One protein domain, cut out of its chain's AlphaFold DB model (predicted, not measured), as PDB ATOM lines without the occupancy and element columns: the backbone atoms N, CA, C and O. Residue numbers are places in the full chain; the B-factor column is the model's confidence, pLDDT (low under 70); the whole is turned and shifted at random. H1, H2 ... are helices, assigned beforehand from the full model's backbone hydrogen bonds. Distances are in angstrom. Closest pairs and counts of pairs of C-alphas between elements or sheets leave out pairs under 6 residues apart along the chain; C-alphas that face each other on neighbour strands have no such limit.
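This is residues 50 to 158 of the 161 residues of an uncharacterized protein of Maribacter sp (UniProt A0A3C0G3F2). H1, H2 and H3 pack crosswise on the longest helix, H4, and H5 lies off alone. Residues 65 to 92 form a long loop without a named element. The 109 printed residues include five named helices, H1 to H5 in order, and no named strand: all helix, compact, radius of gyration of the C-alphas 14.7 A, spans 44 by 33 by 28 A.

H1, residues 50 to 64, touches residues 131 to 138 alone of H4, residues 124 to 140, about perpendicular at 82 degrees; the closest C-alphas, of Gln 51 and Ser 134, are 5.1 A apart. H2, residues 93 to 102, and H3, residues 105 to 117, also touch H4. H5, residues 148 to 157, is apart from the other four. In each helix every O i to N i+4 pair is within hydrogen-bond range.

H1 begins at C-alpha 50 (29.535, 21.379, -7.426) and is 21.2 A long; H4 is 24.2 A. H5 ends at C-alpha 157 (17.962, 34.555, -0.904).

The farthest C-alphas, of Gly 69 and Asn 158, are 47.7 A apart. The printed part has no cut; the H1 to H2 link is long. pLDDT is under 70 at residues 68 to 90 and 142 to 158.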
ATOM      1  N   GLN A  50      28.581  20.433  -6.846       84.19
ATOM      2  CA  GLN A  50      29.535  21.379  -7.426       84.19
ATOM      3  C   GLN A  50      30.792  20.644  -7.899       84.19
ATOM      4  O   GLN A  50      31.225  20.832  -9.039       84.19
ATOM      5  N   GLN A  51      31.296  19.726  -7.076       87.06
ATOM      6  CA  GLN A  51      32.391  18.815  -7.398       87.06
ATOM      7  C   GLN A  51      32.041  17.921  -8.592       87.06
ATOM      8  O   GLN A  51      32.827  17.777  -9.527       87.06
ATOM      9  N   HIS A  52      30.833  17.350  -8.618       88.06
ATOM     10  CA  HIS A  52      30.376  16.541  -9.753       88.06
ATOM     11  C   HIS A  52      30.317  17.355 -11.053       88.06
ATOM     12  O   HIS A  52      30.739  16.866 -12.102       88.06
ATOM     13  N   ASN A  53      29.868  18.611 -10.995       84.62
ATOM     14  CA  ASN A  53      29.799  19.483 -12.166       84.62
ATOM     15  C   ASN A  53      31.190  19.877 -12.702       84.62
ATOM     16  O   ASN A  53      31.424  19.847 -13.915       84.62
ATOM     17  N   SER A  54      32.142  20.195 -11.817       85.94
ATOM     18  CA  SER A  54      33.510  20.541 -12.228       85.94
ATOM     19  C   SER A  54      34.234  19.348 -12.859       85.94
ATOM     20  O   SER A  54      34.909  19.501 -13.881       85.94
ATOM     21  N   LEU A  55      34.027  18.150 -12.307       89.50
ATOM     22  CA  LEU A  55      34.553  16.894 -12.837       89.50
ATOM     23  C   LEU A  55      33.912  16.514 -14.177       89.50
ATOM     24  O   LEU A  55      34.616  16.043 -15.070       89.50
ATOM     25  N   ASN A  56      32.610  16.754 -14.355       86.94
ATOM     26  CA  ASN A  56      31.934  16.566 -15.640       86.94
ATOM     27  C   ASN A  56      32.471  17.507 -16.718       86.94
ATOM     28  O   ASN A  56      32.749  17.065 -17.831       86.94
ATOM     29  N   THR A  57      32.679  18.781 -16.379       84.94
ATOM     30  CA  THR A  57      33.280  19.765 -17.293       84.94
ATOM     31  C   THR A  57      34.671  19.307 -17.735       84.94
ATOM     32  O   THR A  57      35.004  19.327 -18.921       84.94
ATOM     33  N   TYR A  58      35.475  18.807 -16.794       88.00
ATOM     34  CA  TYR A  58      36.791  18.257 -17.101       88.00
ATOM     35  C   TYR A  58      36.723  16.996 -17.979       88.00
ATOM     36  O   TYR A  58      37.469  16.882 -18.952       88.00
ATOM     37  N   LEU A  59      35.799  16.072 -17.703       87.69
ATOM     38  CA  LEU A  59      35.584  14.876 -18.523       87.69
ATOM     39  C   LEU A  59      35.148  15.229 -19.956       87.69
ATOM     40  O   LEU A  59      35.636  14.633 -20.919       87.69
ATOM     41  N   GLU A  60      34.284  16.232 -20.115       81.19
ATOM     42  CA  GLU A  60      33.880  16.760 -21.419       81.19
ATOM     43  C   GLU A  60      35.090  17.316 -22.188       81.19
ATOM     44  O   GLU A  60      35.252  17.042 -23.379       81.19
ATOM     45  N   MET A  61      35.986  18.035 -21.507       80.25
ATOM     46  CA  MET A  61      37.231  18.532 -22.099       80.25
ATOM     47  C   MET A  61      38.175  17.407 -22.526       80.25
ATOM     48  O   MET A  61      38.730  17.458 -23.626       80.25
ATOM     49  N   ILE A  62      38.315  16.358 -21.712       84.81
ATOM     50  CA  ILE A  62      39.083  15.163 -22.086       84.81
ATOM     51  C   ILE A  62      38.495  14.542 -23.357       84.81
ATOM     52  O   ILE A  62      39.237  14.284 -24.306       84.81
ATOM     53  N   SER A  63      37.172  14.382 -23.430       80.88
ATOM     54  CA  SER A  63      36.497  13.839 -24.614       80.88
ATOM     55  C   SER A  63      36.728  14.711 -25.860       80.88
ATOM     56  O   SER A  63      37.173  14.219 -26.899       80.88
ATOM     57  N   LYS A  64      36.540  16.034 -25.745       77.69
ATOM     58  CA  LYS A  64      36.706  16.994 -26.856       77.69
ATOM     59  C   LYS A  64      38.145  17.140 -27.350       77.69
ATOM     60  O   LYS A  64      38.355  17.477 -28.517       77.69
ATOM     61  N   SER A  65      39.134  16.892 -26.492       75.44
ATOM     62  CA  SER A  65      40.551  16.956 -26.874       75.44
ATOM     63  C   SER A  65      40.984  15.819 -27.809       75.44
ATOM     64  O   SER A  65      42.039  15.911 -28.433       75.44
ATOM     65  N   GLY A  66      40.178  14.756 -27.934       71.31
ATOM     66  CA  GLY A  66      40.534  13.559 -28.698       71.31
ATOM     67  C   GLY A  66      41.485  12.613 -27.956       71.31
ATOM     68  O   GLY A  66      41.998  11.675 -28.557       71.31
ATOM     69  N   ALA A  67      41.713  12.830 -26.653       71.12
ATOM     70  CA  ALA A  67      42.539  11.954 -25.817       71.12
ATOM     71  C   ALA A  67      41.941  10.545 -25.634       71.12
ATOM     72  O   ALA A  67      42.657   9.596 -25.310       71.12
ATOM     73  N   LEU A  68      40.633  10.394 -25.850       66.00
ATOM     74  CA  LEU A  68      39.955   9.103 -25.847       66.00
ATOM     75  C   LEU A  68      40.011   8.521 -27.266       66.00
ATOM     76  O   LEU A  68      39.355   9.018 -28.175       66.00
ATOM     77  N   GLY A  69      40.790   7.449 -27.461       52.66
ATOM     78  CA  GLY A  69      40.952   6.777 -28.765       52.66
ATOM     79  C   GLY A  69      39.674   6.133 -29.324       52.66
ATOM     80  O   GLY A  69      39.673   5.614 -30.436       52.66
ATOM     81  N   THR A  70      38.582   6.168 -28.561       51.59
ATOM     82  CA  THR A  70      37.225   5.812 -28.981       51.59
ATOM     83  C   THR A  70      36.305   6.960 -28.589       51.59
ATOM     84  O   THR A  70      36.380   7.456 -27.466       51.59
ATOM     85  N   ALA A  71      35.466   7.414 -29.522       44.53
ATOM     86  CA  ALA A  71      34.500   8.470 -29.253       44.53
ATOM     87  C   ALA A  71      33.535   7.993 -28.158       44.53
ATOM     88  O   ALA A  71      32.694   7.128 -28.397       44.53
ATOM     89  N   VAL A  72      33.674   8.529 -26.946       49.50
ATOM     90  CA  VAL A  72      32.663   8.348 -25.909       49.50
ATOM     91  C   VAL A  72      31.505   9.249 -26.307       49.50
ATOM     92  O   VAL A  72      31.638  10.472 -26.269       49.50
ATOM     93  N   SER A  73      30.394   8.650 -26.738       47.25
ATOM     94  CA  SER A  73      29.124   9.342 -26.951       47.25
ATOM     95  C   SER A  73      28.610   9.830 -25.594       47.25
ATOM     96  O   SER A  73      27.779   9.190 -24.951       47.25
ATOM     97  N   LEU A  74      29.176  10.939 -25.118       51.31
ATOM     98  CA  LEU A  74      28.652  11.744 -24.021       51.31
ATOM     99  C   LEU A  74      27.435  12.498 -24.573       51.31
ATOM    100  O   LEU A  74      27.452  13.709 -24.778       51.31
ATOM    101  N   ASP A  75      26.388  11.744 -24.903       43.88
ATOM    102  CA  ASP A  75      25.100  12.335 -25.206       43.88
ATOM    103  C   ASP A  75      24.553  12.922 -23.904       43.88
ATOM    104  O   ASP A  75      24.276  12.202 -22.949       43.88
ATOM    105  N   GLN A  76      24.372  14.243 -23.919       47.38
ATOM    106  CA  GLN A  76      23.716  15.075 -22.906       47.38
ATOM    107  C   GLN A  76      24.586  15.533 -21.725       47.38
ATOM    108  O   GLN A  76      24.690  14.860 -20.703       47.38
ATOM    109  N   LYS A  77      25.103  16.767 -21.853       42.38
ATOM    110  CA  LYS A  77      24.989  17.904 -20.901       42.38
ATOM    111  C   LYS A  77      26.031  18.972 -21.261       42.38
ATOM    112  O   LYS A  77      27.036  19.147 -20.583       42.38
ATOM    113  N   THR A  78      25.803  19.687 -22.356       39.19
ATOM    114  CA  THR A  78      26.623  20.834 -22.764       39.19
ATOM    115  C   THR A  78      26.287  22.048 -21.894       39.19
ATOM    116  O   THR A  78      25.355  22.785 -22.199       39.19
ATOM    117  N   PHE A  79      27.039  22.265 -20.811       43.41
ATOM    118  CA  PHE A  79      26.933  23.485 -19.989       43.41
ATOM    119  C   PHE A  79      28.015  24.537 -20.293       43.41
ATOM    120  O   PHE A  79      27.894  25.677 -19.861       43.41
ATOM    121  N   ALA A  80      29.045  24.212 -21.080       43.84
ATOM    122  CA  ALA A  80      30.134  25.144 -21.379       43.84
ATOM    123  C   ALA A  80      30.008  25.732 -22.797       43.84
ATOM    124  O   ALA A  80      30.651  25.256 -23.735       43.84
ATOM    125  N   GLN A  81      29.174  26.764 -22.971       43.59
ATOM    126  CA  GLN A  81      28.968  27.392 -24.285       43.59
ATOM    127  C   GLN A  81      30.076  28.371 -24.726       43.59
ATOM    128  O   GLN A  81      30.113  28.691 -25.905       43.59
ATOM    129  N   ASN A  82      31.028  28.780 -23.871       45.19
ATOM    130  CA  ASN A  82      31.943  29.886 -24.227       45.19
ATOM    131  C   ASN A  82      33.459  29.649 -24.053       45.19
ATOM    132  O   ASN A  82      34.230  30.582 -24.246       45.19
ATOM    133  N   ILE A  83      33.938  28.437 -23.742       52.00
ATOM    134  CA  ILE A  83      35.380  28.233 -23.443       52.00
ATOM    135  C   ILE A  83      36.229  27.888 -24.692       52.00
ATOM    136  O   ILE A  83      37.455  27.978 -24.667       52.00
ATOM    137  N   PHE A  84      35.630  27.526 -25.832       54.94
ATOM    138  CA  PHE A  84      36.348  26.743 -26.852       54.94
ATOM    139  C   PHE A  84      36.493  27.423 -28.220       54.94
ATOM    140  O   PHE A  84      35.954  26.950 -29.216       54.94
ATOM    141  N   LEU A  85      37.302  28.484 -28.283       55.53
ATOM    142  CA  LEU A  85      37.934  28.938 -29.538       55.53
ATOM    143  C   LEU A  85      39.377  28.417 -29.699       55.53
ATOM    144  O   LEU A  85      40.044  28.727 -30.684       55.53
ATOM    145  N   LEU A  86      39.877  27.621 -28.746       60.62
ATOM    146  CA  LEU A  86      41.233  27.074 -28.794       60.62
ATOM    147  C   LEU A  86      41.330  25.798 -29.652       60.62
ATOM    148  O   LEU A  86      40.400  24.985 -29.662       60.62
ATOM    149  N   PRO A  87      42.474  25.567 -30.326       64.44
ATOM    150  CA  PRO A  87      42.763  24.301 -30.991       64.44
ATOM    151  C   PRO A  87      42.596  23.101 -30.045       64.44
ATOM    152  O   PRO A  87      43.038  23.136 -28.899       64.44
ATOM    153  N   ARG A  88      42.025  21.992 -30.539       63.12
ATOM    154  CA  ARG A  88      41.785  20.770 -29.735       63.12
ATOM    155  C   ARG A  88      43.026  20.282 -28.979       63.12
ATOM    156  O   ARG A  88      42.908  19.817 -27.851       63.12
ATOM    157  N   ALA A  89      44.206  20.438 -29.583       61.97
ATOM    158  CA  ALA A  89      45.486  20.030 -29.008       61.97
ATOM    159  C   ALA A  89      45.896  20.834 -27.758       61.97
ATOM    160  O   ALA A  89      46.637  20.319 -26.926       61.97
ATOM    161  N   THR A  90      45.431  22.078 -27.602       68.88
ATOM    162  CA  THR A  90      45.797  22.944 -26.467       68.88
ATOM    163  C   THR A  90      44.727  23.002 -25.383       68.88
ATOM    164  O   THR A  90      44.963  23.565 -24.316       68.88
ATOM    165  N   LEU A  91      43.575  22.376 -25.628       73.00
ATOM    166  CA  LEU A  91      42.390  22.431 -24.779       73.00
ATOM    167  C   LEU A  91      42.654  21.927 -23.350       73.00
ATOM    168  O   LEU A  91      42.156  22.509 -22.394       73.00
ATOM    169  N   LEU A  92      43.484  20.893 -23.193       81.50
ATOM    170  CA  LEU A  92      43.831  20.337 -21.880       81.50
ATOM    171  C   LEU A  92      45.015  21.032 -21.202       81.50
ATOM    172  O   LEU A  92      45.106  21.000 -19.977       81.50
ATOM    173  N   LEU A  93      45.905  21.670 -21.970       83.19
ATOM    174  CA  LEU A  93      47.173  22.187 -21.445       83.19
ATOM    175  C   LEU A  93      46.963  23.211 -20.328       83.19
ATOM    176  O   LEU A  93      47.666  23.159 -19.323       83.19
ATOM    177  N   ALA A  94      45.990  24.111 -20.483       82.06
ATOM    178  CA  ALA A  94      45.703  25.137 -19.484       82.06
ATOM    179  C   ALA A  94      45.237  24.526 -18.152       82.06
ATOM    180  O   ALA A  94      45.772  24.858 -17.098       82.06
ATOM    181  N   VAL A  95      44.297  23.580 -18.216       84.62
ATOM    182  CA  VAL A  95      43.717  22.920 -17.036       84.62
ATOM    183  C   VAL A  95      44.748  22.051 -16.330       84.62
ATOM    184  O   VAL A  95      44.872  22.093 -15.112       84.62
ATOM    185  N   GLN A  96      45.507  21.264 -17.094       87.75
ATOM    186  CA  GLN A  96      46.525  20.376 -16.537       87.75
ATOM    187  C   GLN A  96      47.650  21.173 -15.888       87.75
ATOM    188  O   GLN A  96      48.078  20.834 -14.789       87.75
ATOM    189  N   LYS A  97      48.087  22.266 -16.526       87.06
ATOM    190  CA  LYS A  97      49.079  23.168 -15.942       87.06
ATOM    191  C   LYS A  97      48.571  23.782 -14.637       87.06
ATOM    192  O   LYS A  97      49.291  23.746 -13.647       87.06
ATOM    193  N   PHE A  98      47.333  24.268 -14.617       88.12
ATOM    194  CA  PHE A  98      46.724  24.796 -13.399       88.12
ATOM    195  C   PHE A  98      46.648  23.742 -12.282       88.12
ATOM    196  O   PHE A  98      47.045  24.007 -11.150       88.12
ATOM    197  N   LEU A  99      46.199  22.522 -12.592       88.50
ATOM    198  CA  LEU A  99      46.124  21.439 -11.609       88.50
ATOM    199  C   LEU A  99      47.499  21.072 -11.045       88.50
ATOM    200  O   LEU A  99      47.607  20.817  -9.844       88.50
ATOM    201  N   TYR A 100      48.541  21.079 -11.879       88.69
ATOM    202  CA  TYR A 100      49.918  20.878 -11.429       88.69
ATOM    203  C   TYR A 100      50.393  21.965 -10.465       88.69
ATOM    204  O   TYR A 100      51.131  21.643  -9.538       88.69
ATOM    205  N   GLU A 101      49.997  23.218 -10.694       87.44
ATOM    206  CA  GLU A 101      50.395  24.365  -9.871       87.44
ATOM    207  C   GLU A 101      49.652  24.411  -8.528       87.44
ATOM    208  O   GLU A 101      50.263  24.745  -7.516       87.44
ATOM    209  N   VAL A 102      48.361  24.061  -8.500       88.75
ATOM    210  CA  VAL A 102      47.519  24.174  -7.291       88.75
ATOM    211  C   VAL A 102      47.552  22.931  -6.411       88.75
ATOM    212  O   VAL A 102      47.533  23.050  -5.190       88.75
ATOM    213  N   THR A 103      47.570  21.741  -7.013       87.31
ATOM    214  CA  THR A 103      47.561  20.474  -6.268       87.31
ATOM    215  C   THR A 103      48.957  19.856  -6.301       87.31
ATOM    216  O   THR A 103      49.866  20.289  -5.600       87.31
ATOM    217  N   SER A 104      49.176  18.856  -7.149       90.94
ATOM    218  CA  SER A 104      50.501  18.361  -7.501       90.94
ATOM    219  C   SER A 104      50.437  17.534  -8.780       90.94
ATOM    220  O   SER A 104      49.373  17.086  -9.219       90.94
ATOM    221  N   ARG A 105      51.610  17.245  -9.348       89.38
ATOM    222  CA  ARG A 105      51.735  16.373 -10.522       89.38
ATOM    223  C   ARG A 105      51.151  14.976 -10.305       89.38
ATOM    224  O   ARG A 105      50.550  14.415 -11.218       89.38
ATOM    225  N   ASP A 106      51.316  14.415  -9.110       91.00
ATOM    226  CA  ASP A 106      50.798  13.081  -8.808       91.00
ATOM    227  C   ASP A 106      49.272  13.078  -8.662       91.00
ATOM    228  O   ASP A 106      48.628  12.114  -9.078       91.00
ATOM    229  N   HIS A 107      48.686  14.163  -8.145       91.44
ATOM    230  CA  HIS A 107      47.235  14.292  -7.986       91.44
ATOM    231  C   HIS A 107      46.538  14.392  -9.346       91.44
ATOM    232  O   HIS A 107      45.606  13.629  -9.608       91.44
ATOM    233  N   GLU A 108      47.050  15.228 -10.254       91.69
ATOM    234  CA  GLU A 108      46.544  15.307 -11.634       91.69
ATOM    235  C   GLU A 108      46.669  13.958 -12.348       91.69
ATOM    236  O   GLU A 108      45.701  13.483 -12.937       91.69
ATOM    237  N   LYS A 109      47.808  13.268 -12.212       91.50
ATOM    238  CA  LYS A 109      48.019  11.965 -12.857       91.50
ATOM    239  C   LYS A 109      47.036  10.905 -12.356       91.50
ATOM    240  O   LYS A 109      46.577  10.058 -13.133       91.50
ATOM    241  N   ILE A 110      46.738  10.909 -11.057       92.75
ATOM    242  CA  ILE A 110      45.739  10.021 -10.453       92.75
ATOM    243  C   ILE A 110      44.349  10.371 -10.987       92.75
ATOM    244  O   ILE A 110      43.653   9.464 -11.451       92.75
ATOM    245  N   LEU A 111      43.976  11.652 -10.989       93.06
ATOM    246  CA  LEU A 111      42.698  12.127 -11.511       93.06
ATOM    247  C   LEU A 111      42.516  11.745 -12.983       93.06
ATOM    248  O   LEU A 111      41.532  11.095 -13.331       93.06
ATOM    249  N   TRP A 112      43.491  12.066 -13.833       91.38
ATOM    250  CA  TRP A 112      43.506  11.724 -15.254       91.38
ATOM    251  C   TRP A 112      43.278  10.229 -15.469       91.38
ATOM    252  O   TRP A 112      42.434   9.809 -16.259       91.38
ATOM    253  N   ARG A 113      43.999   9.392 -14.717       90.94
ATOM    254  CA  ARG A 113      43.859   7.936 -14.794       90.94
ATOM    255  C   ARG A 113      42.453   7.476 -14.410       90.94
ATOM    256  O   ARG A 113      41.950   6.552 -15.045       90.94
ATOM    257  N   ILE A 114      41.842   8.076 -13.390       91.56
ATOM    258  CA  ILE A 114      40.474   7.762 -12.958       91.56
ATOM    259  C   ILE A 114      39.469   8.165 -14.043       91.56
ATOM    260  O   ILE A 114      38.611   7.353 -14.384       91.56
ATOM    261  N   MET A 115      39.629   9.351 -14.637       89.38
ATOM    262  CA  MET A 115      38.762   9.851 -15.711       89.38
ATOM    263  C   MET A 115      38.851   9.020 -16.990       89.38
ATOM    264  O   MET A 115      37.840   8.703 -17.602       89.38
ATOM    265  N   VAL A 116      40.056   8.627 -17.400       86.75
ATOM    266  CA  VAL A 116      40.238   7.890 -18.659       86.75
ATOM    267  C   VAL A 116      39.907   6.408 -18.505       86.75
ATOM    268  O   VAL A 116      39.316   5.810 -19.401       86.75
ATOM    269  N   LYS A 117      40.296   5.775 -17.387       86.69
ATOM    270  CA  LYS A 117      40.070   4.331 -17.194       86.69
ATOM    271  C   LYS A 117      38.685   3.994 -16.653       86.69
ATOM    272  O   LYS A 117      38.308   2.828 -16.739       86.69
ATOM    273  N   ASN A 118      37.977   4.960 -16.063       86.69
ATOM    274  CA  ASN A 118      36.667   4.777 -15.437       86.69
ATOM    275  C   ASN A 118      36.590   3.503 -14.553       86.69
ATOM    276  O   ASN A 118      35.824   2.577 -14.837       86.69
ATOM    277  N   PRO A 119      37.430   3.388 -13.503       87.88
ATOM    278  CA  PRO A 119      37.468   2.195 -12.664       87.88
ATOM    279  C   PRO A 119      36.145   1.994 -11.921       87.88
ATOM    280  O   PRO A 119      35.451   2.948 -11.588       87.88
ATOM    281  N   ASN A 120      35.810   0.743 -11.587       81.44
ATOM    282  CA  ASN A 120      34.552   0.454 -10.895       81.44
ATOM    283  C   ASN A 120      34.498   0.922  -9.438       81.44
ATOM    284  O   ASN A 120      33.419   1.153  -8.896       81.44
ATOM    285  N   LYS A 121      35.661   1.003  -8.796       85.31
ATOM    286  CA  LYS A 121      35.844   1.441  -7.415       85.31
ATOM    287  C   LYS A 121      37.181   2.161  -7.328       85.31
ATOM    288  O   LYS A 121      38.118   1.783  -8.029       85.31
ATOM    289  N   ILE A 122      37.263   3.141  -6.440       89.94
ATOM    290  CA  ILE A 122      38.496   3.871  -6.137       89.94
ATOM    291  C   ILE A 122      38.877   3.670  -4.673       89.94
ATOM    292  O   ILE A 122      38.025   3.382  -3.826       89.94
ATOM    293  N   LYS A 123      40.170   3.774  -4.369       92.00
ATOM    294  CA  LYS A 123      40.672   3.699  -2.988       92.00
ATOM    295  C   LYS A 123      40.367   4.998  -2.236       92.00
ATOM    296  O   LYS A 123      40.207   6.044  -2.848       92.00
ATOM    297  N   LYS A 124      40.393   4.963  -0.899       90.12
ATOM    298  CA  LYS A 124      40.168   6.161  -0.061       90.12
ATOM    299  C   LYS A 124      41.139   7.311  -0.375       90.12
ATOM    300  O   LYS A 124      40.728   8.459  -0.390       90.12
ATOM    301  N   ILE A 125      42.399   6.986  -0.675       91.06
ATOM    302  CA  ILE A 125      43.418   7.968  -1.087       91.06
ATOM    303  C   ILE A 125      43.078   8.563  -2.461       91.06
ATOM    304  O   ILE A 125      43.239   9.750  -2.689       91.06
ATOM    305  N   GLU A 126      42.581   7.748  -3.391       91.56
ATOM    306  CA  GLU A 126      42.159   8.238  -4.707       91.56
ATOM    307  C   GLU A 126      40.903   9.108  -4.598       91.56
ATOM    308  O   GLU A 126      40.777  10.080  -5.331       91.56
ATOM    309  N   LEU A 127      40.006   8.799  -3.656       92.06
ATOM    310  CA  LEU A 127      38.832   9.617  -3.374       92.06
ATOM    311  C   LEU A 127      39.214  11.006  -2.852       92.06
ATOM    312  O   LEU A 127      38.678  11.987  -3.355       92.06
ATOM    313  N   SER A 128      40.152  11.104  -1.902       92.50
ATOM    314  CA  SER A 128      40.597  12.414  -1.408       92.50
ATOM    315  C   SER A 128      41.244  13.242  -2.517       92.50
ATOM    316  O   SER A 128      40.964  14.428  -2.629       92.50
ATOM    317  N   VAL A 129      42.029  12.601  -3.393       93.50
ATOM    318  CA  VAL A 129      42.603  13.263  -4.577       93.50
ATOM    319  C   VAL A 129      41.503  13.777  -5.509       93.50
ATOM    320  O   VAL A 129      41.597  14.895  -6.007       93.50
ATOM    321  N   VAL A 130      40.453  12.988  -5.755       93.38
ATOM    322  CA  VAL A 130      39.320  13.413  -6.595       93.38
ATOM    323  C   VAL A 130      38.597  14.612  -5.982       93.38
ATOM    324  O   VAL A 130      38.295  15.546  -6.712       93.38
ATOM    325  N   GLN A 131      38.363  14.617  -4.669       92.69
ATOM    326  CA  GLN A 131      37.729  15.740  -3.971       92.69
ATOM    327  C   GLN A 131      38.580  17.013  -4.083       92.69
ATOM    328  O   GLN A 131      38.124  18.010  -4.636       92.69
ATOM    329  N   GLU A 132      39.852  16.948  -3.692       92.75
ATOM    330  CA  GLU A 132      40.763  18.098  -3.713       92.75
ATOM    331  C   GLU A 132      40.950  18.672  -5.125       92.75
ATOM    332  O   GLU A 132      40.887  19.882  -5.344       92.75
ATOM    333  N   THR A 133      41.121  17.802  -6.122       92.12
ATOM    334  CA  THR A 133      41.224  18.249  -7.515       92.12
ATOM    335  C   THR A 133      39.899  18.776  -8.057       92.12
ATOM    336  O   THR A 133      39.913  19.708  -8.854       92.12
ATOM    337  N   SER A 134      38.754  18.242  -7.624       90.88
ATOM    338  CA  SER A 134      37.442  18.768  -8.015       90.88
ATOM    339  C   SER A 134      37.185  20.166  -7.458       90.88
ATOM    340  O   SER A 134      36.613  20.990  -8.171       90.88
ATOM    341  N   ASP A 135      37.658  20.457  -6.246       90.00
ATOM    342  CA  ASP A 135      37.589  21.786  -5.631       90.00
ATOM    343  C   ASP A 135      38.535  22.762  -6.343       90.00
ATOM    344  O   ASP A 135      38.155  23.884  -6.679       90.00
ATOM    345  N   ALA A 136      39.748  22.316  -6.685       88.75
ATOM    346  CA  ALA A 136      40.667  23.100  -7.509       88.75
ATOM    347  C   ALA A 136      40.067  23.410  -8.893       88.75
ATOM    348  O   ALA A 136      40.131  24.549  -9.355       88.75
ATOM    349  N   LEU A 137      39.434  22.427  -9.539       88.25
ATOM    350  CA  LEU A 137      38.748  22.617 -10.818       88.25
ATOM    351  C   LEU A 137      37.596  23.620 -10.710       88.25
ATOM    352  O   LEU A 137      37.438  24.439 -11.608       88.25
ATOM    353  N   GLN A 138      36.819  23.605  -9.624       85.19
ATOM    354  CA  GLN A 138      35.779  24.618  -9.397       85.19
ATOM    355  C   GLN A 138      36.364  26.035  -9.385       85.19
ATOM    356  O   GLN A 138      35.808  26.931 -10.018       85.19
ATOM    357  N   ASN A 139      37.511  26.228  -8.728       83.12
ATOM    358  CA  ASN A 139      38.212  27.511  -8.736       83.12
ATOM    359  C   ASN A 139      38.734  27.876 -10.137       83.12
ATOM    360  O   ASN A 139      38.666  29.040 -10.526       83.12
ATOM    361  N   PHE A 140      39.215  26.894 -10.908       82.62
ATOM    362  CA  PHE A 140      39.721  27.108 -12.270       82.62
ATOM    363  C   PHE A 140      38.647  27.572 -13.249       82.62
ATOM    364  O   PHE A 140      38.881  28.482 -14.042       82.62
ATOM    365  N   TRP A 141      37.459  26.968 -13.188       76.81
ATOM    366  CA  TRP A 141      36.328  27.372 -14.028       76.81
ATOM    367  C   TRP A 141      35.811  28.771 -13.684       76.81
ATOM    368  O   TRP A 141      34.968  29.312 -14.400       76.81
ATOM    369  N   GLY A 142      36.334  29.351 -12.599       57.03
ATOM    370  CA  GLY A 142      35.705  30.423 -11.876       57.03
ATOM    371  C   GLY A 142      34.449  29.878 -11.212       57.03
ATOM    372  O   GLY A 142      33.665  29.133 -11.806       57.03
ATOM    373  N   SER A 143      34.183  30.314  -9.989       49.72
ATOM    374  CA  SER A 143      32.796  30.470  -9.578       49.72
ATOM    375  C   SER A 143      32.160  31.394 -10.619       49.72
ATOM    376  O   SER A 143      32.231  32.612 -10.482       49.72
ATOM    377  N   SER A 144      31.609  30.854 -11.708       39.97
ATOM    378  CA  SER A 144      30.702  31.634 -12.522       39.97
ATOM    379  C   SER A 144      29.569  31.963 -11.567       39.97
ATOM    380  O   SER A 144      28.714  31.130 -11.262       39.97
ATOM    381  N   GLN A 145      29.602  33.177 -11.023       42.44
ATOM    382  CA  GLN A 145      28.465  33.779 -10.351       42.44
ATOM    383  C   GLN A 145      27.264  33.877 -11.315       42.44
ATOM    384  O   GLN A 145      26.160  34.133 -10.860       42.44
ATOM    385  N   GLU A 146      27.449  33.533 -12.597       42.03
ATOM    386  CA  GLU A 146      26.423  33.318 -13.616       42.03
ATOM    387  C   GLU A 146      26.175  31.830 -13.943       42.03
ATOM    388  O   GLU A 146      25.655  31.493 -15.008       42.03
ATOM    389  N   SER A 147      26.528  30.885 -13.067       44.44
ATOM    390  CA  SER A 147      25.882  29.575 -13.135       44.44
ATOM    391  C   SER A 147      24.382  29.806 -12.913       44.44
ATOM    392  O   SER A 147      24.008  30.481 -11.952       44.44
ATOM    393  N   PRO A 148      23.485  29.247 -13.742       50.81
ATOM    394  CA  PRO A 148      22.049  29.380 -13.521       50.81
ATOM    395  C   PRO A 148      21.675  29.002 -12.085       50.81
ATOM    396  O   PRO A 148      20.819  29.633 -11.486       50.81
ATOM    397  N   VAL A 149      22.382  28.031 -11.494       51.91
ATOM    398  CA  VAL A 149      22.175  27.573 -10.116       51.91
ATOM    399  C   VAL A 149      22.540  28.640  -9.080       51.91
ATOM    400  O   VAL A 149      21.805  28.790  -8.109       51.91
ATOM    401  N   SER A 150      23.626  29.399  -9.268       48.72
ATOM    402  CA  SER A 150      23.988  30.491  -8.353       48.72
ATOM    403  C   SER A 150      23.053  31.691  -8.511       48.72
ATOM    404  O   SER A 150      22.654  32.265  -7.501       48.72
ATOM    405  N   LEU A 151      22.617  32.002  -9.737       54.41
ATOM    406  CA  LEU A 151      21.568  33.000  -9.995       54.41
ATOM    407  C   LEU A 151      20.228  32.588  -9.364       54.41
ATOM    408  O   LEU A 151      19.569  33.402  -8.721       54.41
ATOM    409  N   PHE A 152      19.849  31.311  -9.472       57.41
ATOM    410  CA  PHE A 152      18.657  30.766  -8.819       57.41
ATOM    411  C   PHE A 152      18.774  30.827  -7.292       57.41
ATOM    412  O   PHE A 152      17.834  31.253  -6.628       57.41
ATOM    413  N   GLN A 153      19.919  30.454  -6.715       56.03
ATOM    414  CA  GLN A 153      20.140  30.544  -5.267       56.03
ATOM    415  C   GLN A 153      20.119  31.995  -4.765       56.03
ATOM    416  O   GLN A 153      19.527  32.260  -3.722       56.03
ATOM    417  N   GLN A 154      20.692  32.944  -5.510       57.59
ATOM    418  CA  GLN A 154      20.607  34.372  -5.183       57.59
ATOM    419  C   GLN A 154      19.170  34.899  -5.251       57.59
ATOM    420  O   GLN A 154      18.763  35.646  -4.364       57.59
ATOM    421  N   ALA A 155      18.383  34.475  -6.243       57.88
ATOM    422  CA  ALA A 155      16.973  34.848  -6.353       57.88
ATOM    423  C   ALA A 155      16.126  34.314  -5.180       57.88
ATOM    424  O   ALA A 155      15.208  34.991  -4.728       57.88
ATOM    425  N   PHE A 156      16.453  33.135  -4.639       57.62
ATOM    426  CA  PHE A 156      15.796  32.613  -3.434       57.62
ATOM    427  C   PHE A 156      16.205  33.343  -2.147       57.62
ATOM    428  O   PHE A 156      15.404  33.435  -1.219       57.62
ATOM    429  N   LEU A 157      17.438  33.848  -2.077       62.50
ATOM    430  CA  LEU A 157      17.962  34.555  -0.904       62.50
ATOM    431  C   LEU A 157      17.559  36.040  -0.866       62.50
ATOM    432  O   LEU A 157      17.505  36.610   0.221       62.50
ATOM    433  N   ASN A 158      17.215  36.642  -2.013       53.50
ATOM    434  CA  ASN A 158      16.711  38.015  -2.131       53.50
ATOM    435  C   ASN A 158      15.270  38.048  -2.692       53.50
ATOM    436  O   ASN A 158      15.073  38.412  -3.850       53.50
TER     437      ASN A 158